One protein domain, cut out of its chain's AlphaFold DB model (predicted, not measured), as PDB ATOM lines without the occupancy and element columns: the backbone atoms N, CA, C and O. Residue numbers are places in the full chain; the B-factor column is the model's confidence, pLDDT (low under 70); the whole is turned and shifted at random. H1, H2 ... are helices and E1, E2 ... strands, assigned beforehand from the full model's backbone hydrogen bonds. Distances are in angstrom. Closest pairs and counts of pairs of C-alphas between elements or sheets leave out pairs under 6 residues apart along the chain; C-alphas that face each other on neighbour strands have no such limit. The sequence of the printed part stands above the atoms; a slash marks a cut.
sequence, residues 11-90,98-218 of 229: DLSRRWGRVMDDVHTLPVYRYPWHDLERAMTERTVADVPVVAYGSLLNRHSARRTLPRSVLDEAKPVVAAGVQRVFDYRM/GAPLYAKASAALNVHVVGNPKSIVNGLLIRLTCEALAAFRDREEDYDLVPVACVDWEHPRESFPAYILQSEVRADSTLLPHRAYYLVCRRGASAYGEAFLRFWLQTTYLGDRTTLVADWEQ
ATOM      1  N   ASP A  11      45.741 325.729 -59.641       70.12
ATOM      2  CA  ASP A  11      46.134 327.094 -59.294       70.12
ATOM      3  C   ASP A  11      47.238 327.136 -58.218       70.12
ATOM      4  O   ASP A  11      48.209 327.881 -58.355       70.12
ATOM      5  N   LEU A  12      47.190 326.263 -57.203       71.25
ATOM      6  CA  LEU A  12      48.231 326.232 -56.167       71.25
ATOM      7  C   LEU A  12      49.595 325.853 -56.746       71.25
ATOM      8  O   LEU A  12      50.577 326.535 -56.475       71.25
ATOM      9  N   SER A  13      49.668 324.835 -57.610       71.69
ATOM     10  CA  SER A  13      50.931 324.425 -58.247       71.69
ATOM     11  C   SER A  13      51.602 325.559 -59.028       71.69
ATOM     12  O   SER A  13      52.825 325.674 -58.996       71.69
ATOM     13  N   ARG A  14      50.823 326.429 -59.685       73.44
ATOM     14  CA  ARG A  14      51.368 327.597 -60.391       73.44
ATOM     15  C   ARG A  14      51.892 328.661 -59.422       73.44
ATOM     16  O   ARG A  14      52.902 329.292 -59.718       73.44
ATOM     17  N   ARG A  15      51.222 328.858 -58.284       74.62
ATOM     18  CA  ARG A  15      51.637 329.818 -57.246       74.62
ATOM     19  C   ARG A  15      52.935 329.383 -56.569       74.62
ATOM     20  O   ARG A  15      53.825 330.206 -56.398       74.62
ATOM     21  N   TRP A  16      53.077 328.086 -56.295       81.69
ATOM     22  CA  TRP A  16      54.298 327.518 -55.724       81.69
ATOM     23  C   TRP A  16      55.520 327.712 -56.616       81.69
ATOM     24  O   TRP A  16      56.583 328.007 -56.090       81.69
ATOM     25  N   GLY A  17      55.373 327.591 -57.942       77.25
ATOM     26  CA  GLY A  17      56.504 327.577 -58.878       77.25
ATOM     27  C   GLY A  17      57.501 328.721 -58.681       77.25
ATOM     28  O   GLY A  17      58.687 328.463 -58.548       77.25
ATOM     29  N   ARG A  18      57.020 329.969 -58.555       78.75
ATOM     30  CA  ARG A  18      57.916 331.128 -58.384       78.75
ATOM     31  C   ARG A  18      58.691 331.103 -57.067       78.75
ATOM     32  O   ARG A  18      59.894 331.297 -57.069       78.75
ATOM     33  N   VAL A  19      58.014 330.840 -55.950       85.69
ATOM     34  CA  VAL A  19      58.687 330.826 -54.639       85.69
ATOM     35  C   VAL A  19      59.539 329.577 -54.461       85.69
ATOM     36  O   VAL A  19      60.531 329.632 -53.746       85.69
ATOM     37  N   MET A  20      59.191 328.467 -55.117       84.31
ATOM     38  CA  MET A  20      60.021 327.262 -55.147       84.31
ATOM     39  C   MET A  20      61.388 327.544 -55.790       84.31
ATOM     40  O   MET A  20      62.403 327.111 -55.254       84.31
ATOM     41  N   ASP A  21      61.440 328.332 -56.868       87.19
ATOM     42  CA  ASP A  21      62.715 328.754 -57.463       87.19
ATOM     43  C   ASP A  21      63.527 329.622 -56.483       87.19
ATOM     44  O   ASP A  21      64.722 329.397 -56.288       87.19
ATOM     45  N   ASP A  22      62.865 330.556 -55.789       88.38
ATOM     46  CA  ASP A  22      63.518 331.440 -54.820       88.38
ATOM     47  C   ASP A  22      64.074 330.677 -53.605       88.38
ATOM     48  O   ASP A  22      65.195 330.945 -53.164       88.38
ATOM     49  N   VAL A  23      63.337 329.703 -53.056       93.50
ATOM     50  CA  VAL A  23      63.782 328.955 -51.859       93.50
ATOM     51  C   VAL A  23      65.024 328.117 -52.130       93.50
ATOM     52  O   VAL A  23      65.822 327.932 -51.216       93.50
ATOM     53  N   HIS A  24      65.255 327.680 -53.371       90.06
ATOM     54  CA  HIS A  24      66.484 326.974 -53.747       90.06
ATOM     55  C   HIS A  24      67.733 327.864 -53.707       90.06
ATOM     56  O   HIS A  24      68.846 327.349 -53.630       90.06
ATOM     57  N   THR A  25      67.562 329.187 -53.724       93.31
ATOM     58  CA  THR A  25      68.668 330.147 -53.583       93.31
ATOM     59  C   THR A  25      68.973 330.497 -52.125       93.31
ATOM     60  O   THR A  25      70.005 331.107 -51.834       93.31
ATOM     61  N   LEU A  26      68.090 330.124 -51.193       95.44
ATOM     62  CA  LEU A  26      68.280 330.386 -49.771       95.44
ATOM     63  C   LEU A  26      69.239 329.361 -49.146       95.44
ATOM     64  O   LEU A  26      69.219 328.183 -49.506       95.44
ATOM     65  N   PRO A  27      70.084 329.788 -48.193       96.75
ATOM     66  CA  PRO A  27      71.028 328.890 -47.546       96.75
ATOM     67  C   PRO A  27      70.302 327.885 -46.651       96.75
ATOM     68  O   PRO A  27      69.362 328.239 -45.947       96.75
ATOM     69  N   VAL A  28      70.789 326.648 -46.611       97.50
ATOM     70  CA  VAL A  28      70.471 325.712 -45.525       97.50
ATOM     71  C   VAL A  28      71.386 326.032 -44.351       97.50
ATOM     72  O   VAL A  28      72.607 326.030 -44.512       97.50
ATOM     73  N   TYR A  29      70.822 326.254 -43.166       98.06
ATOM     74  CA  TYR A  29      71.627 326.395 -41.954       98.06
ATOM     75  C   TYR A  29      71.731 325.038 -41.276       98.06
ATOM     76  O   TYR A  29      70.749 324.528 -40.737       98.06
ATOM     77  N   ARG A  30      72.928 324.452 -41.305       98.00
ATOM     78  CA  ARG A  30      73.199 323.194 -40.606       98.00
ATOM     79  C   ARG A  30      73.260 323.421 -39.108       98.00
ATOM     80  O   ARG A  30      73.826 324.436 -38.700       98.00
ATOM     81  N   TYR A  31      72.691 322.528 -38.301       97.62
ATOM     82  CA  TYR A  31      72.814 322.593 -36.843       97.62
ATOM     83  C   TYR A  31      74.303 322.697 -36.450       97.62
ATOM     84  O   TYR A  31      75.124 321.973 -37.020       97.62
ATOM     85  N   PRO A  32      74.692 323.590 -35.521       97.12
ATOM     86  CA  PRO A  32      73.850 324.422 -34.651       97.12
ATOM     87  C   PRO A  32      73.560 325.835 -35.201       97.12
ATOM     88  O   PRO A  32      73.375 326.777 -34.443       97.12
ATOM     89  N   TRP A  33      73.510 326.029 -36.517       97.31
ATOM     90  CA  TRP A  33      73.130 327.279 -37.198       97.31
ATOM     91  C   TRP A  33      74.029 328.481 -36.870       97.31
ATOM     92  O   TRP A  33      73.530 329.594 -36.721       97.31
ATOM     93  N   HIS A  34      75.345 328.276 -36.745       92.44
ATOM     94  CA  HIS A  34      76.297 329.325 -36.340       92.44
ATOM     95  C   HIS A  34      76.259 330.601 -37.201       92.44
ATOM     96  O   HIS A  34      76.608 331.677 -36.722       92.44
ATOM     97  N   ASP A  35      75.841 330.495 -38.462       94.81
ATOM     98  CA  ASP A  35      75.812 331.622 -39.396       94.81
ATOM     99  C   ASP A  35      74.466 332.365 -39.433       94.81
ATOM    100  O   ASP A  35      74.346 333.366 -40.144       94.81
ATOM    101  N   LEU A  36      73.453 331.906 -38.690       96.62
ATOM    102  CA  LEU A  36      72.100 332.451 -38.789       96.62
ATOM    103  C   LEU A  36      72.015 333.886 -38.257       96.62
ATOM    104  O   LEU A  36      71.513 334.758 -38.958       96.62
ATOM    105  N   GLU A  37      72.556 334.166 -37.069       96.06
ATOM    106  CA  GLU A  37      72.577 335.514 -36.482       96.06
ATOM    107  C   GLU A  37      73.325 336.511 -37.376       96.06
ATOM    108  O   GLU A  37      72.887 337.653 -37.561       96.06
ATOM    109  N   ARG A  38      74.444 336.071 -37.970       95.56
ATOM    110  CA  ARG A  38      75.213 336.886 -38.917       95.56
ATOM    111  C   ARG A  38      74.376 337.187 -40.159       95.56
ATOM    112  O   ARG A  38      74.247 338.352 -40.521       95.56
ATOM    113  N   ALA A  39      73.744 336.175 -40.750       95.31
ATOM    114  CA  ALA A  39      72.886 336.348 -41.919       95.31
ATOM    115  C   ALA A  39      71.665 337.241 -41.633       95.31
ATOM    116  O   ALA A  39      71.275 338.033 -42.492       95.31
ATOM    117  N   MET A  40      71.074 337.155 -40.436       95.38
ATOM    118  CA  MET A  40      69.998 338.056 -40.006       95.38
ATOM    119  C   MET A  40      70.476 339.513 -39.963       95.38
ATOM    120  O   MET A  40      69.810 340.402 -40.497       95.38
ATOM    121  N   THR A  41      71.663 339.738 -39.394       95.06
ATOM    122  CA  THR A  41      72.290 341.062 -39.288       95.06
ATOM    123  C   THR A  41      72.621 341.641 -40.665       95.06
ATOM    124  O   THR A  41      72.232 342.765 -40.967       95.06
ATOM    125  N   GLU A  42      73.275 340.865 -41.534       95.19
ATOM    126  CA  GLU A  42      73.669 341.288 -42.889       95.19
ATOM    127  C   GLU A  42      72.462 341.625 -43.775       95.19
ATOM    128  O   GLU A  42      72.526 342.530 -44.606       95.19
ATOM    129  N   ARG A  43      71.340 340.924 -43.584       93.19
ATOM    130  CA  ARG A  43      70.090 341.163 -44.322       93.19
ATOM    131  C   ARG A  43      69.210 342.239 -43.687       93.19
ATOM    132  O   ARG A  43      68.171 342.566 -44.254       93.19
ATOM    133  N   THR A  44      69.606 342.795 -42.540       94.38
ATOM    134  CA  THR A  44      68.812 343.756 -41.754       94.38
ATOM    135  C   THR A  44      67.395 343.237 -41.450       94.38
ATOM    136  O   THR A  44      66.416 343.977 -41.530       94.38
ATOM    137  N   VAL A  45      67.261 341.943 -41.135       94.62
ATOM    138  CA  VAL A  45      65.969 341.333 -40.776       94.62
ATOM    139  C   VAL A  45      65.864 341.142 -39.265       94.62
ATOM    140  O   VAL A  45      66.811 340.711 -38.614       94.62
ATOM    141  N   ALA A  46      64.696 341.462 -38.703       94.88
ATOM    142  CA  ALA A  46      64.443 341.344 -37.265       94.88
ATOM    143  C   ALA A  46      64.150 339.900 -36.818       94.88
ATOM    144  O   ALA A  46      64.346 339.554 -35.652       94.88
ATOM    145  N   ASP A  47      63.673 339.063 -37.742       97.06
ATOM    146  CA  ASP A  47      63.252 337.697 -37.465       97.06
ATOM    147  C   ASP A  47      63.486 336.749 -38.644       97.06
ATOM    148  O   ASP A  47      63.678 337.166 -39.789       97.06
ATOM    149  N   VAL A  48      63.464 335.452 -38.333       97.56
ATOM    150  CA  VAL A  48      63.492 334.360 -39.307       97.56
ATOM    151  C   VAL A  48      62.153 333.618 -39.257       97.56
ATOM    152  O   VAL A  48      61.791 333.087 -38.202       97.56
ATOM    153  N   PRO A  49      61.407 333.545 -40.374       98.19
ATOM    154  CA  PRO A  49      60.178 332.764 -40.442       98.19
ATOM    155  C   PRO A  49      60.489 331.263 -40.401       98.19
ATOM    156  O   PRO A  49      61.200 330.754 -41.269       98.19
ATOM    157  N   VAL A  50      59.923 330.544 -39.430       98.62
ATOM    158  CA  VAL A  50      60.084 329.090 -39.265       98.62
ATOM    159  C   VAL A  50      58.724 328.406 -39.167       98.62
ATOM    160  O   VAL A  50      57.825 328.877 -38.475       98.62
ATOM    161  N   VAL A  51      58.564 327.274 -39.847       98.75
ATOM    162  CA  VAL A  51      57.369 326.431 -39.806       98.75
ATOM    163  C   VAL A  51      57.529 325.364 -38.728       98.75
ATOM    164  O   VAL A  51      58.252 324.382 -38.886       98.75
ATOM    165  N   ALA A  52      56.795 325.522 -37.636       98.38
ATOM    166  CA  ALA A  52      56.605 324.498 -36.622       98.38
ATOM    167  C   ALA A  52      55.573 323.459 -37.098       98.38
ATOM    168  O   ALA A  52      54.438 323.812 -37.412       98.38
ATOM    169  N   TYR A  53      55.931 322.170 -37.115       98.38
ATOM    170  CA  TYR A  53      55.071 321.103 -37.669       98.38
ATOM    171  C   TYR A  53      54.804 319.915 -36.727       98.38
ATOM    172  O   TYR A  53      53.980 319.056 -37.059       98.38
ATOM    173  N   GLY A  54      55.499 319.849 -35.586       97.69
ATOM    174  CA  GLY A  54      55.401 318.766 -34.602       97.69
ATOM    175  C   GLY A  54      54.902 319.235 -33.239       97.69
ATOM    176  O   GLY A  54      53.863 319.884 -33.135       97.69
ATOM    177  N   SER A  55      55.641 318.922 -32.171       97.12
ATOM    178  CA  SER A  55      55.224 319.254 -30.796       97.12
ATOM    179  C   SER A  55      54.999 320.752 -30.556       97.12
ATOM    180  O   SER A  55      54.170 321.117 -29.727       97.12
ATOM    181  N   LEU A  56      55.674 321.620 -31.316       97.69
ATOM    182  CA  LEU A  56      55.505 323.075 -31.273       97.69
ATOM    183  C   LEU A  56      54.110 323.557 -31.714       97.69
ATOM    184  O   LEU A  56      53.733 324.677 -31.383       97.69
ATOM    185  N   LEU A  57      53.306 322.719 -32.385       98.12
ATOM    186  CA  LEU A  57      51.883 323.004 -32.619       98.12
ATOM    187  C   LEU A  57      51.101 323.110 -31.300       98.12
ATOM    188  O   LEU A  57      50.070 323.772 -31.215       98.12
ATOM    189  N   ASN A  58      51.571 322.432 -30.252       97.75
ATOM    190  CA  ASN A  58      50.972 322.491 -28.934       97.75
ATOM    191  C   ASN A  58      51.524 323.698 -28.159       97.75
ATOM    192  O   ASN A  58      52.682 323.697 -27.737       97.75
ATOM    193  N   ARG A  59      50.674 324.701 -27.895       96.25
ATOM    194  CA  ARG A  59      51.062 325.924 -27.163       96.25
ATOM    195  C   ARG A  59      51.734 325.645 -25.813       96.25
ATOM    196  O   ARG A  59      52.651 326.373 -25.448       96.25
ATOM    197  N   HIS A  60      51.312 324.620 -25.065       95.25
ATOM    198  CA  HIS A  60      51.945 324.280 -23.786       95.25
ATOM    199  C   HIS A  60      53.373 323.751 -23.990       95.25
ATOM    200  O   HIS A  60      54.293 324.201 -23.311       95.25
ATOM    201  N   SER A  61      53.587 322.869 -24.972       95.25
ATOM    202  CA  SER A  61      54.932 322.390 -25.325       95.25
ATOM    203  C   SER A  61      55.833 323.511 -25.850       95.25
ATOM    204  O   SER A  61      57.012 323.560 -25.494       95.25
ATOM    205  N   ALA A  62      55.281 324.419 -26.659       96.38
ATOM    206  CA  ALA A  62      56.017 325.527 -27.259       96.38
ATOM    207  C   ALA A  62      56.450 326.583 -26.227       96.38
ATOM    208  O   ALA A  62      57.590 327.037 -26.263       96.38
ATOM    209  N   ARG A  63      55.595 326.908 -25.243       96.31
ATOM    210  CA  ARG A  63      55.885 327.877 -24.159       96.31
ATOM    211  C   ARG A  63      57.066 327.508 -23.267       96.31
ATOM    212  O   ARG A  63      57.567 328.359 -22.546       96.31
ATOM    213  N   ARG A  64      57.503 326.248 -23.294       94.25
ATOM    214  CA  ARG A  64      58.702 325.804 -22.569       94.25
ATOM    215  C   ARG A  64      59.998 326.352 -23.163       94.25
ATOM    216  O   ARG A  64      61.034 326.242 -22.521       94.25
ATOM    217  N   THR A  65      59.941 326.872 -24.385       94.12
ATOM    218  CA  THR A  65      61.123 327.276 -25.150       94.12
ATOM    219  C   THR A  65      60.940 328.643 -25.795       94.12
ATOM    220  O   THR A  65      61.870 329.437 -25.812       94.12
ATOM    221  N   LEU A  66      59.747 328.929 -26.315       96.38
ATOM    222  CA  LEU A  66      59.463 330.167 -27.025       96.38
ATOM    223  C   LEU A  66      58.756 331.182 -26.119       96.38
ATOM    224  O   LEU A  66      57.848 330.803 -25.367       96.38
ATOM    225  N   PRO A  67      59.118 332.474 -26.219       95.94
ATOM    226  CA  PRO A  67      58.432 333.527 -25.492       95.94
ATOM    227  C   PRO A  67      56.990 333.666 -25.982       95.94
ATOM    228  O   PRO A  67      56.638 333.332 -27.115       95.94
ATOM    229  N   ARG A  68      56.131 334.202 -25.113       95.31
ATOM    230  CA  ARG A  68      54.704 334.357 -25.412       95.31
ATOM    231  C   ARG A  68      54.444 335.246 -26.635       95.31
ATOM    232  O   ARG A  68      53.529 334.929 -27.384       95.31
ATOM    233  N   SER A  69      55.246 336.290 -26.846       95.12
ATOM    234  CA  SER A  69      55.141 337.190 -28.007       95.12
ATOM    235  C   SER A  69      55.211 336.428 -29.334       95.12
ATOM    236  O   SER A  69      54.306 336.544 -30.151       95.12
ATOM    237  N   VAL A  70      56.202 335.545 -29.493       96.25
ATOM    238  CA  VAL A  70      56.362 334.704 -30.694       96.25
ATOM    239  C   VAL A  70      55.155 333.783 -30.911       96.25
ATOM    240  O   VAL A  70      54.738 333.549 -32.042       96.25
ATOM    241  N   LEU A  71      54.576 333.248 -29.832       96.25
ATOM    242  CA  LEU A  71      53.456 332.303 -29.913       96.25
ATOM    243  C   LEU A  71      52.100 332.968 -30.156       96.25
ATOM    244  O   LEU A  71      51.208 332.335 -30.720       96.25
ATOM    245  N   ASP A  72      51.919 334.199 -29.689       96.31
ATOM    246  CA  ASP A  72      50.677 334.943 -29.887       96.31
ATOM    247  C   ASP A  72      50.576 335.493 -31.324       96.31
ATOM    248  O   ASP A  72      49.467 335.615 -31.839       96.31
ATOM    249  N   GLU A  73      51.708 335.694 -32.007       96.50
ATOM    250  CA  GLU A  73      51.781 336.046 -33.437       96.50
ATOM    251  C   GLU A  73      51.813 334.832 -34.382       96.50
ATOM    252  O   GLU A  73      51.734 334.982 -35.604       96.50
ATOM    253  N   ALA A  74      51.927 333.618 -33.834       97.62
ATOM    254  CA  ALA A  74      52.015 332.404 -34.630       97.62
ATOM    255  C   ALA A  74      50.727 332.168 -35.430       97.62
ATOM    256  O   ALA A  74      49.626 332.165 -34.867       97.62
ATOM    257  N   LYS A  75      50.862 331.888 -36.729       97.44
ATOM    258  CA  LYS A  75      49.714 331.697 -37.627       97.44
ATOM    259  C   LYS A  75      49.778 330.389 -38.419       97.44
ATOM    260  O   LYS A  75      50.874 329.964 -38.784       97.44
ATOM    261  N   PRO A  76      48.637 329.739 -38.707       98.19
ATOM    262  CA  PRO A  76      48.621 328.520 -39.507       98.19
ATOM    263  C   PRO A  76      49.095 328.758 -40.946       98.19
ATOM    264  O   PRO A  76      48.747 329.756 -41.575       98.19
ATOM    265  N   VAL A  77      49.885 327.822 -41.471       97.75
ATOM    266  CA  VAL A  77      50.439 327.859 -42.835       97.75
ATOM    267  C   VAL A  77      50.472 326.471 -43.464       97.75
ATOM    268  O   VAL A  77      50.362 325.454 -42.773       97.75
ATOM    269  N   VAL A  78      50.666 326.436 -44.781       96.56
ATOM    270  CA  VAL A  78      51.007 325.230 -45.544       96.56
ATOM    271  C   VAL A  78      52.399 325.415 -46.136       96.56
ATOM    272  O   VAL A  78      52.651 326.447 -46.748       96.56
ATOM    273  N   ALA A  79      53.274 324.427 -45.972       96.75
ATOM    274  CA  ALA A  79      54.586 324.350 -46.606       96.75
ATOM    275  C   ALA A  79      54.569 323.301 -47.727       96.75
ATOM    276  O   ALA A  79      53.938 322.252 -47.577       96.75
ATOM    277  N   ALA A  80      55.252 323.578 -48.834       95.31
ATOM    278  CA  ALA A  80      55.322 322.714 -50.012       95.31
ATOM    279  C   ALA A  80      56.730 322.163 -50.262       95.31
ATOM    280  O   ALA A  80      57.722 322.698 -49.771       95.31
ATOM    281  N   GLY A  81      56.810 321.086 -51.048       94.56
ATOM    282  CA  GLY A  81      58.073 320.429 -51.391       94.56
ATOM    283  C   GLY A  81      58.586 319.471 -50.317       94.56
ATOM    284  O   GLY A  81      59.735 319.038 -50.394       94.56
ATOM    285  N   VAL A  82      57.757 319.135 -49.326       97.12
ATOM    286  CA  VAL A  82      58.178 318.432 -48.109       97.12
ATOM    287  C   VAL A  82      57.220 317.319 -47.704       97.12
ATOM    288  O   VAL A  82      56.021 317.372 -47.977       97.12
ATOM    289  N   GLN A  83      57.750 316.319 -47.007       98.25
ATOM    290  CA  GLN A  83      56.986 315.233 -46.402       98.25
ATOM    291  C   GLN A  83      57.261 315.178 -44.899       98.25
ATOM    292  O   GLN A  83      58.416 315.129 -44.488       98.25
ATOM    293  N   ARG A  84      56.206 315.170 -44.074       98.69
ATOM    294  CA  ARG A  84      56.315 315.028 -42.615       98.69
ATOM    295  C   ARG A  84      56.252 313.554 -42.218       98.69
ATOM    296  O   ARG A  84      55.320 312.855 -42.614       98.69
ATOM    297  N   VAL A  85      57.224 313.097 -41.431       98.69
ATOM    298  CA  VAL A  85      57.487 311.669 -41.196       98.69
ATOM    299  C   VAL A  85      57.821 311.407 -39.725       98.69
ATOM    300  O   VAL A  85      58.530 312.189 -39.102       98.69
ATOM    301  N   PHE A  86      57.333 310.306 -39.158       98.56
ATOM    302  CA  PHE A  86      57.770 309.801 -37.851       98.56
ATOM    303  C   PHE A  86      59.027 308.929 -37.972       98.56
ATOM    304  O   PHE A  86      58.944 307.709 -37.854       98.56
ATOM    305  N   ASP A  87      60.186 309.549 -38.189       98.25
ATOM    306  CA  ASP A  87      61.477 308.846 -38.238       98.25
ATOM    307  C   ASP A  87      62.595 309.504 -37.419       98.25
ATOM    308  O   ASP A  87      63.702 308.982 -37.382       98.25
ATOM    309  N   TYR A  88      62.339 310.607 -36.709       97.44
ATOM    310  CA  TYR A  88      63.365 311.199 -35.853       97.44
ATOM    311  C   TYR A  88      63.522 310.377 -34.574       97.44
ATOM    312  O   TYR A  88      62.622 310.354 -33.727       97.44
ATOM    313  N   ARG A  89      64.681 309.749 -34.379       96.06
ATOM    314  CA  ARG A  89      65.010 309.041 -33.140       96.06
ATOM    315  C   ARG A  89      65.151 310.019 -31.976       96.06
ATOM    316  O   ARG A  89      66.109 310.788 -31.905       96.06
ATOM    317  N   MET A  90      64.223 309.953 -31.024       91.94
ATOM    318  CA  MET A  90      64.316 310.736 -29.792       91.94
ATOM    319  C   MET A  90      65.535 310.303 -28.967       91.94
ATOM    320  O   MET A  90      65.775 309.109 -28.786       91.94
ATOM    321  N   GLY A  98      57.977 310.529 -21.247       87.19
ATOM    322  CA  GLY A  98      58.008 309.217 -20.606       87.19
ATOM    323  C   GLY A  98      58.796 308.177 -21.404       87.19
ATOM    324  O   GLY A  98      59.426 308.485 -22.413       87.19
ATOM    325  N   ALA A  99      58.781 306.936 -20.912       87.56
ATOM    326  CA  ALA A  99      59.402 305.811 -21.600       87.56
ATOM    327  C   ALA A  99      58.537 305.354 -22.791       87.56
ATOM    328  O   ALA A  99      57.304 305.352 -22.689       87.56
ATOM    329  N   PRO A 100      59.155 304.918 -23.903       89.00
ATOM    330  CA  PRO A 100      58.415 304.346 -25.015       89.00
ATOM    331  C   PRO A 100      57.756 303.028 -24.592       89.00
ATOM    332  O   PRO A 100      58.284 302.290 -23.762       89.00
ATOM    333  N   LEU A 101      56.618 302.694 -25.209       86.38
ATOM    334  CA  LEU A 101      55.902 301.441 -24.925       86.38
ATOM    335  C   LEU A 101      56.750 300.197 -25.257       86.38
ATOM    336  O   LEU A 101      56.621 299.156 -24.622       86.38
ATOM    337  N   TYR A 102      57.605 300.317 -26.272       88.94
ATOM    338  CA  TYR A 102      58.597 299.331 -26.696       88.94
ATOM    339  C   TYR A 102      59.697 300.042 -27.497       88.94
ATOM    340  O   TYR A 102      59.482 301.148 -27.989       88.94
ATOM    341  N   ALA A 103      60.864 299.414 -27.677       87.56
ATOM    342  CA  ALA A 103      62.067 300.061 -28.228       87.56
ATOM    343  C   ALA A 103      61.849 300.815 -29.560       87.56
ATOM    344  O   ALA A 103      62.391 301.903 -29.763       87.56
ATOM    345  N   LYS A 104      61.020 300.261 -30.456       92.94
ATOM    346  CA  LYS A 104      60.696 300.887 -31.748       92.94
ATOM    347  C   LYS A 104      59.734 302.079 -31.647       92.94
ATOM    348  O   LYS A 104      59.740 302.896 -32.554       92.94
ATOM    349  N   ALA A 105      58.940 302.225 -30.585       93.88
ATOM    350  CA  ALA A 105      57.973 303.320 -30.416       93.88
ATOM    351  C   ALA A 105      58.630 304.603 -29.875       93.88
ATOM    352  O   ALA A 105      58.223 305.134 -28.842       93.88
ATOM    353  N   SER A 106      59.683 305.071 -30.544       95.31
ATOM    354  CA  SER A 106      60.548 306.169 -30.090       95.31
ATOM    355  C   SER A 106      60.736 307.278 -31.131       95.31
ATOM    356  O   SER A 106      61.580 308.156 -30.941       95.31
ATOM    357  N   ALA A 107      59.948 307.276 -32.214       97.00
ATOM    358  CA  ALA A 107      60.014 308.333 -33.217       97.00
ATOM    359  C   ALA A 107      59.271 309.605 -32.780       97.00
ATOM    360  O   ALA A 107      58.105 309.563 -32.371       97.00
ATOM    361  N   ALA A 108      59.935 310.742 -32.967       97.31
ATOM    362  CA  ALA A 108      59.324 312.058 -33.095       97.31
ATOM    363  C   ALA A 108      59.159 312.427 -34.581       97.31
ATOM    364  O   ALA A 108      59.534 311.670 -35.477       97.31
ATOM    365  N   LEU A 109      58.569 313.595 -34.835       98.31
ATOM    366  CA  LEU A 109      58.356 314.088 -36.189       98.31
ATOM    367  C   LEU A 109      59.604 314.729 -36.782       98.31
ATOM    368  O   LEU A 109      60.182 315.627 -36.184       98.31
ATOM    369  N   ASN A 110      59.883 314.366 -38.021       98.56
ATOM    370  CA  ASN A 110      60.859 314.956 -38.916       98.56
ATOM    371  C   ASN A 110      60.167 315.480 -40.182       98.56
ATOM    372  O   ASN A 110      58.979 315.215 -40.419       98.56
ATOM    373  N   VAL A 111      60.926 316.172 -41.022       98.38
ATOM    374  CA  VAL A 111      60.537 316.512 -42.388       98.38
ATOM    375  C   VAL A 111      61.650 316.113 -43.350       98.38
ATOM    376  O   VAL A 111      62.820 316.286 -43.046       98.38
ATOM    377  N   HIS A 112      61.263 315.620 -44.525       98.06
ATOM    378  CA  HIS A 112      62.153 315.391 -45.661       98.06
ATOM    379  C   HIS A 112      61.791 316.342 -46.800       98.06
ATOM    380  O   HIS A 112      60.638 316.346 -47.247       98.06
ATOM    381  N   VAL A 113      62.753 317.121 -47.307       95.25
ATOM    382  CA  VAL A 113      62.589 317.835 -48.585       95.25
ATOM    383  C   VAL A 113      62.583 316.822 -49.729       95.25
ATOM    384  O   VAL A 113      63.568 316.136 -49.982       95.25
ATOM    385  N   VAL A 114      61.463 316.747 -50.445       94.31
ATOM    386  CA  VAL A 114      61.255 315.823 -51.575       94.31
ATOM    387  C   VAL A 114      61.160 316.545 -52.921       94.31
ATOM    388  O   VAL A 114      61.069 315.898 -53.959       94.31
ATOM    389  N   GLY A 115      61.119 317.881 -52.922       86.25
ATOM    390  CA  GLY A 115      61.096 318.720 -54.130       86.25
ATOM    391  C   GLY A 115      59.791 318.677 -54.934       86.25
ATOM    392  O   GLY A 115      59.560 319.534 -55.781       86.25
ATOM    393  N   ASN A 116      58.894 317.728 -54.659       89.81
ATOM    394  CA  ASN A 116      57.579 317.670 -55.286       89.81
ATOM    395  C   ASN A 116      56.643 318.733 -54.671       89.81
ATOM    396  O   ASN A 116      56.258 318.587 -53.510       89.81
ATOM    397  N   PRO A 117      56.183 319.748 -55.427       88.69
ATOM    398  CA  PRO A 117      55.317 320.807 -54.897       88.69
ATOM    399  C   PRO A 117      53.922 320.313 -54.477       88.69
ATOM    400  O   PRO A 117      53.167 321.054 -53.855       88.69
ATOM    401  N   LYS A 118      53.552 319.071 -54.821       89.69
ATOM    402  CA  LYS A 118      52.322 318.424 -54.334       89.69
ATOM    403  C   LYS A 118      52.495 317.777 -52.959       89.69
ATOM    404  O   LYS A 118      51.491 317.490 -52.313       89.69
ATOM    405  N   SER A 119      53.731 317.553 -52.518       93.81
ATOM    406  CA  SER A 119      54.029 317.111 -51.158       93.81
ATOM    407  C   SER A 119      53.962 318.325 -50.246       93.81
ATOM    408  O   SER A 119      54.838 319.191 -50.273       93.81
ATOM    409  N   ILE A 120      52.855 318.427 -49.518       95.56
ATOM    410  CA  ILE A 120      52.515 319.584 -48.696       95.56
ATOM    411  C   ILE A 120      52.235 319.150 -47.264       95.56
ATOM    412  O   ILE A 120      51.664 318.086 -47.028       95.56
ATOM    413  N   VAL A 121      52.596 320.001 -46.310       97.44
ATOM    414  CA  VAL A 121      52.344 319.796 -44.879       97.44
ATOM    415  C   VAL A 121      51.804 321.085 -44.278       97.44
ATOM    416  O   VAL A 121      52.163 322.178 -44.705       97.44
ATOM    417  N   ASN A 122      50.936 320.979 -43.279       98.25
ATOM    418  CA  ASN A 122      50.487 322.134 -42.510       98.25
ATOM    419  C   ASN A 122      51.309 322.313 -41.231       98.25
ATOM    420  O   ASN A 122      51.788 321.343 -40.639       98.25
ATOM    421  N   GLY A 123      51.426 323.558 -40.783       98.44
ATOM    422  CA  GLY A 123      52.160 323.921 -39.579       98.44
ATOM    423  C   GLY A 123      51.764 325.292 -39.045       98.44
ATOM    424  O   GLY A 123      50.754 325.863 -39.459       98.44
ATOM    425  N   LEU A 124      52.574 325.816 -38.133       98.50
ATOM    426  CA  LEU A 124      52.495 327.193 -37.659       98.50
ATOM    427  C   LEU A 124      53.737 327.947 -38.087       98.50
ATOM    428  O   LEU A 124      54.850 327.510 -37.814       98.50
ATOM    429  N   LEU A 125      53.539 329.101 -38.703       98.62
ATOM    430  CA  LEU A 125      54.601 330.059 -38.918       98.62
ATOM    431  C   LEU A 125      54.862 330.793 -37.609       98.62
ATOM    432  O   LEU A 125      53.980 331.489 -37.106       98.62
ATOM    433  N   ILE A 126      56.070 330.640 -37.087       98.44
ATOM    434  CA  ILE A 126      56.614 331.434 -35.989       98.44
ATOM    435  C   ILE A 126      57.721 332.337 -36.533       98.44
ATOM    436  O   ILE A 126      58.373 332.006 -37.523       98.44
ATOM    437  N   ARG A 127      57.934 333.481 -35.886       97.94
ATOM    438  CA  ARG A 127      58.998 334.425 -36.237       97.94
ATOM    439  C   ARG A 127      60.064 334.383 -35.153       97.94
ATOM    440  O   ARG A 127      59.817 334.816 -34.030       97.94
ATOM    441  N   LEU A 128      61.214 333.791 -35.455       97.12
ATOM    442  CA  LEU A 128      62.307 333.664 -34.496       97.12
ATOM    443  C   LEU A 128      63.151 334.932 -34.495       97.12
ATOM    444  O   LEU A 128      63.833 335.226 -35.473       97.12
ATOM    445  N   THR A 129      63.115 335.662 -33.386       96.31
ATOM    446  CA  THR A 129      64.024 336.781 -33.125       96.31
ATOM    447  C   THR A 129      65.379 336.265 -32.637       96.31
ATOM    448  O   THR A 129      65.481 335.135 -32.152       96.31
ATOM    449  N   CYS A 130      66.416 337.108 -32.683       93.25
ATOM    450  CA  CYS A 130      67.727 336.773 -32.113       93.25
ATOM    451  C   CYS A 130      67.638 336.372 -30.627       93.25
ATOM    452  O   CYS A 130      68.346 335.471 -30.189       93.25
ATOM    453  N   GLU A 131      66.735 336.995 -29.863       93.12
ATOM    454  CA  GLU A 131      66.523 336.695 -28.440       93.12
ATOM    455  C   GLU A 131      65.962 335.283 -28.210       93.12
ATOM    456  O   GLU A 131      66.367 334.594 -27.275       93.12
ATOM    457  N   ALA A 132      65.040 334.833 -29.065       95.81
ATOM    458  CA  ALA A 132      64.433 333.506 -28.955       95.81
ATOM    459  C   ALA A 132      65.320 332.392 -29.536       95.81
ATOM    460  O   ALA A 132      65.100 331.213 -29.245       95.81
ATOM    461  N   LEU A 133      66.305 332.752 -30.363       95.44
ATOM    462  CA  LEU A 133      67.053 331.800 -31.176       95.44
ATOM    463  C   LEU A 133      67.885 330.821 -30.344       95.44
ATOM    464  O   LEU A 133      67.883 329.635 -30.653       95.44
ATOM    465  N   ALA A 134      68.551 331.282 -29.280       95.31
ATOM    466  CA  ALA A 134      69.386 330.415 -28.446       95.31
ATOM    467  C   ALA A 134      68.568 329.281 -27.800       95.31
ATOM    468  O   ALA A 134      68.871 328.108 -27.999       95.31
ATOM    469  N   ALA A 135      67.463 329.619 -27.128       95.56
ATOM    470  CA  ALA A 135      66.586 328.620 -26.518       95.56
ATOM    471  C   ALA A 135      65.958 327.686 -27.566       95.56
ATOM    472  O   ALA A 135      65.804 326.487 -27.326       95.56
ATOM    473  N   PHE A 136      65.596 328.222 -28.736       96.81
ATOM    474  CA  PHE A 136      65.054 327.424 -29.832       96.81
ATOM    475  C   PHE A 136      66.078 326.423 -30.384       96.81
ATOM    476  O   PHE A 136      65.753 325.251 -30.558       96.81
ATOM    477  N   ARG A 137      67.322 326.865 -30.587       96.94
ATOM    478  CA  ARG A 137      68.455 326.038 -31.023       96.94
ATOM    479  C   ARG A 137      68.733 324.894 -30.056       96.94
ATOM    480  O   ARG A 137      68.900 323.765 -30.502       96.94
ATOM    481  N   ASP A 138      68.722 325.155 -28.752       94.94
ATOM    482  CA  ASP A 138      68.949 324.115 -27.740       94.94
ATOM    483  C   ASP A 138      67.844 323.049 -27.750       94.94
ATOM    484  O   ASP A 138      68.094 321.861 -27.542       94.94
ATOM    485  N   ARG A 139      66.596 323.455 -28.009       94.56
ATOM    486  CA  ARG A 139      65.458 322.529 -28.085       94.56
ATOM    487  C   ARG A 139      65.517 321.636 -29.325       94.56
ATOM    488  O   ARG A 139      65.207 320.443 -29.240       94.56
ATOM    489  N   GLU A 140      65.850 322.221 -30.467       95.88
ATOM    490  CA  GLU A 140      65.786 321.579 -31.783       95.88
ATOM    491  C   GLU A 140      67.149 320.994 -32.193       95.88
ATOM    492  O   GLU A 140      67.567 321.072 -33.346       95.88
ATOM    493  N   GLU A 141      67.832 320.377 -31.225       94.31
ATOM    494  CA  GLU A 141      69.089 319.647 -31.407       94.31
ATOM    495  C   GLU A 141      69.032 318.690 -32.611       94.31
ATOM    496  O   GLU A 141      68.052 317.952 -32.795       94.31
ATOM    497  N   ASP A 142      70.110 318.689 -33.398       96.00
ATOM    498  CA  ASP A 142      70.307 317.879 -34.605       96.00
ATOM    499  C   ASP A 142      69.378 318.199 -35.789       96.00
ATOM    500  O   ASP A 142      69.397 317.471 -36.787       96.00
ATOM    501  N   TYR A 143      68.573 319.266 -35.719       97.94
ATOM    502  CA  TYR A 143      67.794 319.744 -36.860       97.94
ATOM    503  C   TYR A 143      68.505 320.870 -37.604       97.94
ATOM    504  O   TYR A 143      68.859 321.902 -37.038       97.94
ATOM    505  N   ASP A 144      68.618 320.719 -38.911       98.44
ATOM    506  CA  ASP A 144      68.959 321.787 -39.834       98.44
ATOM    507  C   ASP A 144      67.725 322.652 -40.125       98.44
ATOM    508  O   ASP A 144      66.591 322.169 -40.099       98.44
ATOM    509  N   LEU A 145      67.942 323.926 -40.453       98.50
ATOM    510  CA  LEU A 145      66.913 324.795 -41.021       98.50
ATOM    511  C   LEU A 145      67.022 324.756 -42.543       98.50
ATOM    512  O   LEU A 145      67.973 325.289 -43.122       98.50
ATOM    513  N   VAL A 146      66.029 324.149 -43.188       98.19
ATOM    514  CA  VAL A 146      65.948 324.040 -44.650       98.19
ATOM    515  C   VAL A 146      64.868 324.979 -45.194       98.19
ATOM    516  O   VAL A 146      63.795 325.084 -44.593       98.19
ATOM    517  N   PRO A 147      65.126 325.705 -46.293       97.81
ATOM    518  CA  PRO A 147      64.161 326.644 -46.843       97.81
ATOM    519  C   PRO A 147      62.999 325.908 -47.527       97.81
ATOM    520  O   PRO A 147      63.188 324.893 -48.196       97.81
ATOM    521  N   VAL A 148      61.787 326.437 -47.372       97.12
ATOM    522  CA  VAL A 148      60.546 325.908 -47.953       97.12
ATOM    523  C   VAL A 148      59.633 327.025 -48.424       97.12
ATOM    524  O   VAL A 148      59.569 328.104 -47.829       97.12
ATOM    525  N   ALA A 149      58.876 326.752 -49.484       96.06
ATOM    526  CA  ALA A 149      57.824 327.650 -49.925       96.06
ATOM    527  C   ALA A 149      56.602 327.460 -49.026       96.06
ATOM    528  O   ALA A 149      56.160 326.330 -48.806       96.06
ATOM    529  N   CYS A 150      56.028 328.559 -48.543       96.38
ATOM    530  CA  CYS A 150      54.829 328.556 -47.714       96.38
ATOM    531  C   CYS A 150      53.707 329.407 -48.309       96.38
ATOM    532  O   CYS A 150      53.966 330.341 -49.062       96.38
ATOM    533  N   VAL A 151      52.465 329.110 -47.929       94.62
ATOM    534  CA  VAL A 151      51.306 330.005 -48.072       94.62
ATOM    535  C   VAL A 151      50.586 330.112 -46.735       94.62
ATOM    536  O   VAL A 151      50.646 329.204 -45.901       94.62
ATOM    537  N   ASP A 152      49.884 331.223 -46.541       94.56
ATOM    538  CA  ASP A 152      48.968 331.378 -45.417       94.56
ATOM    539  C   ASP A 152      47.854 330.327 -45.495       94.56
ATOM    540  O   ASP A 152      47.341 330.055 -46.584       94.56
ATOM    541  N   TRP A 153      47.507 329.724 -44.353       94.12
ATOM    542  CA  TRP A 153      46.397 328.780 -44.276       94.12
ATOM    543  C   TRP A 153      45.106 329.513 -44.627       94.12
ATOM    544  O   TRP A 153      44.575 329.273 -45.687       94.12
ATOM    545  N   GLU A 154      44.618 330.485 -43.864       91.06
ATOM    546  CA  GLU A 154      43.304 331.097 -44.138       91.06
ATOM    547  C   GLU A 154      43.230 331.830 -45.494       91.06
ATOM    548  O   GLU A 154      42.175 331.866 -46.144       91.06
ATOM    549  N   HIS A 155      44.340 332.421 -45.944       88.94
ATOM    550  CA  HIS A 155      44.379 333.267 -47.138       88.94
ATOM    551  C   HIS A 155      45.531 332.902 -48.089       88.94
ATOM    552  O   HIS A 155      46.474 333.684 -48.231       88.94
ATOM    553  N   PRO A 156      45.444 331.781 -48.836       86.56
ATOM    554  CA  PRO A 156      46.535 331.242 -49.658       86.56
ATOM    555  C   PRO A 156      46.730 332.015 -50.981       86.56
ATOM    556  O   PRO A 156      46.768 331.442 -52.075       86.56
ATOM    557  N   ARG A 157      46.763 333.348 -50.913       83.31
ATOM    558  CA  ARG A 157      46.897 334.253 -52.061       83.31
ATOM    559  C   ARG A 157      48.351 334.428 -52.466       83.31
ATOM    560  O   ARG A 157      48.654 334.345 -53.651       83.31
ATOM    561  N   GLU A 158      49.217 334.629 -51.482       88.19
ATOM    562  CA  GLU A 158      50.633 334.911 -51.680       88.19
ATOM    563  C   GLU A 158      51.473 333.815 -51.039       88.19
ATOM    564  O   GLU A 158      51.238 333.408 -49.897       88.19
ATOM    565  N   SER A 159      52.439 333.325 -51.807       92.62
ATOM    566  CA  SER A 159      53.473 332.430 -51.319       92.62
ATOM    567  C   SER A 159      54.685 333.228 -50.851       92.62
ATOM    568  O   SER A 159      54.991 334.280 -51.408       92.62
ATOM    569  N   PHE A 160      55.397 332.707 -49.861       95.38
ATOM    570  CA  PHE A 160      56.591 333.327 -49.290       95.38
ATOM    571  C   PHE A 160      57.583 332.253 -48.817       95.38
ATOM    572  O   PHE A 160      57.162 331.137 -48.498       95.38
ATOM    573  N   PRO A 161      58.890 332.551 -48.765       96.69
ATOM    574  CA  PRO A 161      59.870 331.629 -48.212       96.69
ATOM    575  C   PRO A 161      59.800 331.592 -46.679       96.69
ATOM    576  O   PRO A 161      59.614 332.616 -46.019       96.69
ATOM    577  N   ALA A 162      60.009 330.413 -46.106       97.94
ATOM    578  CA  ALA A 162      60.264 330.204 -44.684       97.94
ATOM    579  C   ALA A 162      61.305 329.092 -44.506       97.94
ATOM    580  O   ALA A 162      61.754 328.506 -45.486       97.94
ATOM    581  N   TYR A 163      61.674 328.785 -43.266       98.56
ATOM    582  CA  TYR A 163      62.475 327.610 -42.934       98.56
ATOM    583  C   TYR A 163      61.628 326.541 -42.255       98.56
ATOM    584  O   TYR A 163      60.632 326.841 -41.603       98.56
ATOM    585  N   ILE A 164      62.035 325.287 -42.373       98.69
ATOM    586  CA  ILE A 164      61.473 324.158 -41.638       98.69
ATOM    587  C   ILE A 164      62.619 323.327 -41.063       98.69
ATOM    588  O   ILE A 164      63.730 323.345 -41.592       98.69
ATOM    589  N   LEU A 165      62.363 322.639 -39.956       98.56
ATOM    590  CA  LEU A 165      63.352 321.775 -39.318       98.56
ATOM    591  C   LEU A 165      63.430 320.431 -40.058       98.56
ATOM    592  O   LEU A 165      62.399 319.833 -40.353       98.56
ATOM    593  N   GLN A 166      64.641 319.956 -40.344       98.19
ATOM    594  CA  GLN A 166      64.906 318.624 -40.900       98.19
ATOM    595  C   GLN A 166      66.148 318.014 -40.248       98.19
ATOM    596  O   GLN A 166      67.140 318.706 -40.056       98.19
ATOM    597  N   SER A 167      66.126 316.720 -39.939       97.69
ATOM    598  CA  SER A 167      67.292 316.000 -39.421       97.69
ATOM    599  C   SER A 167      67.553 314.732 -40.224       97.69
ATOM    600  O   SER A 167      66.726 313.825 -40.244       97.69
ATOM    601  N   GLU A 168      68.724 314.639 -40.848       96.50
ATOM    602  CA  GLU A 168      69.181 313.398 -41.492       96.50
ATOM    603  C   GLU A 168      69.897 312.476 -40.498       96.50
ATOM    604  O   GLU A 168      69.773 311.256 -40.560       96.50
ATOM    605  N   VAL A 169      70.626 313.049 -39.537       96.56
ATOM    606  CA  VAL A 169      71.497 312.289 -38.624       96.56
ATOM    607  C   VAL A 169      70.723 311.446 -37.606       96.56
ATOM    608  O   VAL A 169      71.253 310.467 -37.085       96.56
ATOM    609  N   ARG A 170      69.466 311.807 -37.323       95.62
ATOM    610  CA  ARG A 170      68.566 311.068 -36.423       95.62
ATOM    611  C   ARG A 170      67.479 310.283 -37.157       95.62
ATOM    612  O   ARG A 170      66.644 309.687 -36.478       95.62
ATOM    613  N   ALA A 171      67.462 310.292 -38.489       97.25
ATOM    614  CA  ALA A 171      66.428 309.619 -39.264       97.25
ATOM    615  C   ALA A 171      66.574 308.088 -39.176       97.25
ATOM    616  O   ALA A 171      67.629 307.527 -39.464       97.25
ATOM    617  N   ASP A 172      65.497 307.406 -38.796       97.50
ATOM    618  CA  ASP A 172      65.399 305.951 -38.746       97.50
ATOM    619  C   ASP A 172      64.000 305.501 -39.177       97.50
ATOM    620  O   ASP A 172      63.016 305.595 -38.436       97.50
ATOM    621  N   SER A 173      63.927 304.964 -40.395       97.69
ATOM    622  CA  SER A 173      62.682 304.531 -41.031       97.69
ATOM    623  C   SER A 173      62.035 303.306 -40.379       97.69
ATOM    624  O   SER A 173      60.926 302.932 -40.749       97.69
ATOM    625  N   THR A 174      62.716 302.641 -39.441       97.44
ATOM    626  CA  THR A 174      62.215 301.435 -38.762       97.44
ATOM    627  C   THR A 174      61.456 301.740 -37.472       97.44
ATOM    628  O   THR A 174      60.884 300.829 -36.858       97.44
ATOM    629  N   LEU A 175      61.470 303.002 -37.042       97.31
ATOM    630  CA  LEU A 175      60.791 303.452 -35.840       97.31
ATOM    631  C   LEU A 175      59.294 303.666 -36.072       97.31
ATOM    632  O   LEU A 175      58.815 303.941 -37.169       97.31
ATOM    633  N   LEU A 176      58.557 303.556 -34.974       97.69
ATOM    634  CA  LEU A 176      57.147 303.877 -34.863       97.69
ATOM    635  C   LEU A 176      56.963 305.106 -33.964       97.69
ATOM    636  O   LEU A 176      57.810 305.376 -33.101       97.69
ATOM    637  N   PRO A 177      55.851 305.847 -34.122       97.88
ATOM    638  CA  PRO A 177      55.604 307.048 -33.341       97.88
ATOM    639  C   PRO A 177      55.622 306.772 -31.834       97.88
ATOM    640  O   PRO A 177      54.985 305.838 -31.336       97.88
ATOM    641  N   HIS A 178      56.300 307.636 -31.080       96.25
ATOM    642  CA  HIS A 178      56.189 307.635 -29.627       96.25
ATOM    643  C   HIS A 178      54.796 308.130 -29.217       96.25
ATOM    644  O   HIS A 178      54.459 309.298 -29.421       96.25
ATOM    645  N   ARG A 179      53.982 307.277 -28.575       95.25
ATOM    646  CA  ARG A 179      52.556 307.562 -28.294       95.25
ATOM    647  C   ARG A 179      52.310 308.893 -27.573       95.25
ATOM    648  O   ARG A 179      51.474 309.673 -28.017       95.25
ATOM    649  N   ALA A 180      53.042 309.193 -26.499       94.31
ATOM    650  CA  ALA A 180      52.846 310.453 -25.769       94.31
ATOM    651  C   ALA A 180      53.190 311.694 -26.620       94.31
ATOM    652  O   ALA A 180      52.412 312.645 -26.677       94.31
ATOM    653  N   TYR A 181      54.317 311.666 -27.339       96.19
ATOM    654  CA  TYR A 181      54.704 312.723 -28.274       96.19
ATOM    655  C   TYR A 181      53.672 312.893 -29.402       96.19
ATOM    656  O   TYR A 181      53.283 314.019 -29.725       96.19
ATOM    657  N   TYR A 182      53.183 311.783 -29.963       97.56
ATOM    658  CA  TYR A 182      52.123 311.777 -30.967       97.56
ATOM    659  C   TYR A 182      50.876 312.519 -30.472       97.56
ATOM    660  O   TYR A 182      50.400 313.440 -31.136       97.56
ATOM    661  N   LEU A 183      50.391 312.180 -29.273       97.12
ATOM    662  CA  LEU A 183      49.212 312.814 -28.680       97.12
ATOM    663  C   LEU A 183      49.407 314.322 -28.476       97.12
ATOM    664  O   LEU A 183      48.478 315.094 -28.719       97.12
ATOM    665  N   VAL A 184      50.612 314.765 -28.099       96.94
ATOM    666  CA  VAL A 184      50.944 316.197 -27.999       96.94
ATOM    667  C   VAL A 184      50.810 316.890 -29.355       96.94
ATOM    668  O   VAL A 184      50.142 317.924 -29.443       96.94
ATOM    669  N   CYS A 185      51.390 316.317 -30.412       98.06
ATOM    670  CA  CYS A 185      51.327 316.879 -31.765       98.06
ATOM    671  C   CYS A 185      49.890 316.915 -32.293       98.06
ATOM    672  O   CYS A 185      49.420 317.961 -32.739       98.06
ATOM    673  N   ARG A 186      49.170 315.795 -32.170       98.00
ATOM    674  CA  ARG A 186      47.779 315.652 -32.610       98.00
ATOM    675  C   ARG A 186      46.861 316.663 -31.925       98.00
ATOM    676  O   ARG A 186      46.044 317.299 -32.587       98.00
ATOM    677  N   ARG A 187      46.999 316.858 -30.608       97.12
ATOM    678  CA  ARG A 187      46.242 317.886 -29.869       97.12
ATOM    679  C   ARG A 187      46.612 319.296 -30.302       97.12
ATOM    680  O   ARG A 187      45.722 320.128 -30.434       97.12
ATOM    681  N   GLY A 188      47.900 319.547 -30.546       97.62
ATOM    682  CA  GLY A 188      48.371 320.802 -31.127       97.62
ATOM    683  C   GLY A 188      47.660 321.108 -32.442       97.62
ATOM    684  O   GLY A 188      47.045 322.157 -32.566       97.62
ATOM    685  N   ALA A 189      47.640 320.156 -33.378       98.19
ATOM    686  CA  ALA A 189      46.919 320.298 -34.642       98.19
ATOM    687  C   ALA A 189      45.401 320.487 -34.445       98.19
ATOM    688  O   ALA A 189      44.797 321.350 -35.079       98.19
ATOM    689  N   SER A 190      44.781 319.734 -33.528       97.25
ATOM    690  CA  SER A 190      43.346 319.839 -33.224       97.25
ATOM    691  C   SER A 190      42.922 321.211 -32.699       97.25
ATOM    692  O   SER A 190      41.770 321.596 -32.897       97.25
ATOM    693  N   ALA A 191      43.819 321.953 -32.043       97.00
ATOM    694  CA  ALA A 191      43.525 323.289 -31.528       97.00
ATOM    695  C   ALA A 191      43.260 324.323 -32.640       97.00
ATOM    696  O   ALA A 191      42.668 325.364 -32.370       97.00
ATOM    697  N   TYR A 192      43.649 324.021 -33.884       96.50
ATOM    698  CA  TYR A 192      43.432 324.862 -35.067       96.50
ATOM    699  C   TYR A 192      42.226 324.411 -35.910       96.50
ATOM    700  O   TYR A 192      42.034 324.864 -37.037       96.50
ATOM    701  N   GLY A 193      41.390 323.523 -35.361       95.69
ATOM    702  CA  GLY A 193      40.142 323.074 -35.968       95.69
ATOM    703  C   GLY A 193      40.246 321.751 -36.730       95.69
ATOM    704  O   GLY A 193      41.320 321.260 -37.078       95.69
ATOM    705  N   GLU A 194      39.081 321.165 -37.006       95.38
ATOM    706  CA  GLU A 194      38.951 319.828 -37.601       95.38
ATOM    707  C   GLU A 194      39.627 319.721 -38.976       95.38
ATOM    708  O   GLU A 194      40.286 318.728 -39.275       95.38
ATOM    709  N   ALA A 195      39.514 320.762 -39.808       94.94
ATOM    710  CA  ALA A 195      40.146 320.792 -41.125       94.94
ATOM    711  C   ALA A 195      41.681 320.744 -41.031       94.94
ATOM    712  O   ALA A 195      42.314 320.042 -41.820       94.94
ATOM    713  N   PHE A 196      42.266 321.444 -40.053       96.44
ATOM    714  CA  PHE A 196      43.709 321.457 -39.818       96.44
ATOM    715  C   PHE A 196      44.199 320.097 -39.318       96.44
ATOM    716  O   PHE A 196      45.168 319.554 -39.850       96.44
ATOM    717  N   LEU A 197      43.494 319.495 -38.357       97.25
ATOM    718  CA  LEU A 197      43.806 318.149 -37.873       97.25
ATOM    719  C   LEU A 197      43.689 317.096 -38.978       97.25
ATOM    720  O   LEU A 197      44.591 316.281 -39.150       97.25
ATOM    721  N   ARG A 198      42.598 317.115 -39.749       95.88
ATOM    722  CA  ARG A 198      42.389 316.164 -40.846       95.88
ATOM    723  C   ARG A 198      43.502 316.268 -41.884       95.88
ATOM    724  O   ARG A 198      44.045 315.247 -42.285       95.88
ATOM    725  N   PHE A 199      43.875 317.488 -42.270       96.38
ATOM    726  CA  PHE A 199      45.003 317.708 -43.170       96.38
ATOM    727  C   PHE A 199      46.305 317.174 -42.570       96.38
ATOM    728  O   PHE A 199      47.072 316.512 -43.262       96.38
ATOM    729  N   TRP A 200      46.536 317.414 -41.275       98.06
ATOM    730  CA  TRP A 200      47.723 316.929 -40.579       98.06
ATOM    731  C   TRP A 200      47.825 315.401 -40.643       98.06
ATOM    732  O   TRP A 200      48.866 314.878 -41.033       98.06
ATOM    733  N   LEU A 201      46.732 314.689 -40.357       97.81
ATOM    734  CA  LEU A 201      46.658 313.224 -40.415       97.81
ATOM    735  C   LEU A 201      46.874 312.678 -41.836       97.81
ATOM    736  O   LEU A 201      47.556 311.676 -42.012       97.81
ATOM    737  N   GLN A 202      46.335 313.362 -42.849       96.75
ATOM    738  CA  GLN A 202      46.418 312.958 -44.261       96.75
ATOM    739  C   GLN A 202      47.761 313.283 -44.933       96.75
ATOM    740  O   GLN A 202      47.993 312.872 -46.066       96.75
ATOM    741  N   THR A 203      48.634 314.039 -44.267       97.69
ATOM    742  CA  THR A 203      49.932 314.484 -44.812       97.69
ATOM    743  C   THR A 203      51.115 314.101 -43.924       97.69
ATOM    744  O   THR A 203      52.219 314.620 -44.087       97.69
ATOM    745  N   THR A 204      50.894 313.192 -42.973       98.69
ATOM    746  CA  THR A 204      51.920 312.690 -42.056       98.69
ATOM    747  C   THR A 204      52.071 311.193 -42.227       98.69
ATOM    748  O   THR A 204      51.077 310.468 -42.213       98.69
ATOM    749  N   TYR A 205      53.313 310.738 -42.338       98.69
ATOM    750  CA  TYR A 205      53.651 309.351 -42.632       98.69
ATOM    751  C   TYR A 205      54.446 308.712 -41.488       98.69
ATOM    752  O   TYR A 205      55.039 309.408 -40.657       98.69
ATOM    753  N   LEU A 206      54.463 307.383 -41.445       98.69
ATOM    754  CA  LEU A 206      55.406 306.611 -40.635       98.69
ATOM    755  C   LEU A 206      56.796 306.614 -41.276       98.69
ATOM    756  O   LEU A 206      56.958 307.090 -42.397       98.69
ATOM    757  N   GLY A 207      57.795 306.065 -40.581       97.75
ATOM    758  CA  GLY A 207      59.186 306.060 -41.040       97.75
ATOM    759  C   GLY A 207      59.427 305.424 -42.415       97.75
ATOM    760  O   GLY A 207      60.378 305.803 -43.094       97.75
ATOM    761  N   ASP A 208      58.536 304.540 -42.874       97.94
ATOM    762  CA  ASP A 208      58.555 303.967 -44.228       97.94
ATOM    763  C   ASP A 208      58.198 304.971 -45.343       97.94
ATOM    764  O   ASP A 208      58.376 304.676 -46.524       97.94
ATOM    765  N   ARG A 209      57.727 306.171 -44.972       97.62
ATOM    766  CA  ARG A 209      57.311 307.278 -45.851       97.62
ATOM    767  C   ARG A 209      56.136 306.947 -46.772       97.62
ATOM    768  O   ARG A 209      55.847 307.716 -47.692       97.62
ATOM    769  N   THR A 210      55.443 305.844 -46.514       97.88
ATOM    770  CA  THR A 210      54.318 305.358 -47.321       97.88
ATOM    771  C   THR A 210      53.056 305.185 -46.495       97.88
ATOM    772  O   THR A 210      51.981 305.568 -46.950       97.88
ATOM    773  N   THR A 211      53.175 304.665 -45.275       98.25
ATOM    774  CA  THR A 211      52.034 304.424 -44.390       98.25
ATOM    775  C   THR A 211      51.605 305.732 -43.741       98.25
ATOM    776  O   THR A 211      52.433 306.445 -43.170       98.25
ATOM    777  N   LEU A 212      50.316 306.071 -43.812       98.31
ATOM    778  CA  LEU A 212      49.798 307.276 -43.171       98.31
ATOM    779  C   LEU A 212      49.723 307.087 -41.656       98.31
ATOM    780  O   LEU A 212      49.343 306.031 -41.148       98.31
ATOM    781  N   VAL A 213      49.992 308.156 -40.910       98.38
ATOM    782  CA  VAL A 213      49.840 308.129 -39.448       98.38
ATOM    783  C   VAL A 213      48.385 307.905 -39.024       98.38
ATOM    784  O   VAL A 213      48.135 307.414 -37.929       98.38
ATOM    785  N   ALA A 214      47.425 308.253 -39.885       97.44
ATOM    786  CA  ALA A 214      46.003 308.026 -39.651       97.44
ATOM    787  C   ALA A 214      45.642 306.533 -39.586       97.44
ATOM    788  O   ALA A 214      44.750 306.164 -38.823       97.44
ATOM    789  N   ASP A 215      46.332 305.693 -40.361       97.81
ATOM    790  CA  ASP A 215      46.122 304.242 -40.359       97.81
ATOM    791  C   ASP A 215      46.721 303.645 -39.082       97.81
ATOM    792  O   ASP A 215      46.051 302.935 -38.334       97.81
ATOM    793  N   TRP A 216      47.944 304.066 -38.739       97.31
ATOM    794  CA  TRP A 216      48.582 303.704 -37.473       97.31
ATOM    795  C   TRP A 216      47.788 304.151 -36.239       97.31
ATOM    796  O   TRP A 216      47.742 303.419 -35.254       97.31
ATOM    797  N   GLU A 217      47.155 305.333 -36.258       97.31
ATOM    798  CA  GLU A 217      46.326 305.816 -35.143       97.31
ATOM    799  C   GLU A 217      45.199 304.827 -34.817       97.31
ATOM    800  O   GLU A 217      44.957 304.556 -33.640       97.31
ATOM    801  N   GLN A 218      44.545 304.263 -35.835       96.56
ATOM    802  CA  GLN A 218      43.441 303.316 -35.649       96.56
ATOM    803  C   GLN A 218      43.915 302.027 -34.966       96.56
ATOM    804  O   GLN A 218      43.242 301.515 -34.076       96.56
TER     805      GLN A 218
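What this domain is: This is residues 11 to 90 and 98 to 218 of the 229 residues of an uncharacterized protein of Nitrospirae bacterium (UniProt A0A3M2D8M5). A closed barrel of five strands, E1, E5, E2, E6 and E7, makes the core, with H1 slantwise over its outside and the short helices H2, H4 and H5 around it. A small sheet, E4, E3 and E8, adjoins the barrel, and H6, H7 and H8 pack about that side, H7 on the barrel. The 201 printed residues hold eight named helices and eight named strands, in the order H1 H2 E1 H3 H4 E2 E3 E4 E5 H5 E6 E7 H6 H7 E8 H8, a mixed class; both sheets are mixed. The whole is compact, with a radius of gyration of the C-alphas of 16.0 A and spans of 48 by 39 by 30 A.

How they stand to each other: Round the barrel run E1, residues 47 to 52, E5, 120 to 129, E2, 75 to 80, E6, 144 to 152, and E7, 159 to 166. Neighbours are antiparallel but for E7 and E1, parallel. Within hydrogen-bond range are N 50 and O 126, 2.9 A; N 77 and O 123, 2.9 A; N 80 and O 149, 2.9 A; N 148 and O 162, 2.8 A, in the hairpin E6 and E7; and N 51 and O 163, 2.7 A. H1, residues 11 to 23, lies outside, over E6 and E7, at a height over the sheet of 7.7 A; its closest C-alphas to E6 are Val 23 and Pro 147, 5.5 A. H7, 194 to 202, lies outside over E5, along the strands at 21 degrees on the local plane. H2, 36 to 42, H4, 68 to 72, and H5, 130 to 139, are on the barrel; H3, 59 to 62, is not on it. E4, 107 to 113, is antiparallel to E3, 82 to 89 (N 85 and O 110, 2.9 A), and E8, 204 to 206, parallel to E3 (N 86 and O 205, 2.9 A). H6, 179 to 190, only grazes this sheet with residues 179 to 185, and forms a helical hairpin with H7, touching with residues 186 to 190 alone (Ser 190 and Leu 197, closest C-alphas, 5.0 A). H8, 213 to 218, is on this sheet, over none of its strands. Every O i to N i+4 pair is within range in H2, H4, H6 and H7, but 7 of 9 in H1, 4 of 6 in H5 and 1 of 2 in H8; H3 is too short for one.

Where its parts are: H1 begins at C-alpha 11, (46.134, 327.094, -59.294), and measures 19.2 A; E5 measures 25.9 A, E6 22.9 A. H8 ends at C-alpha 218, (43.441, 303.316, -35.649).

The domain as a whole: Residues 91 to 97 are not printed; C-alphas 90 and 98 are 11.2 A apart. The links H1 to H2 and E7 to H6 are long. No printed residue is under 70 in pLDDT.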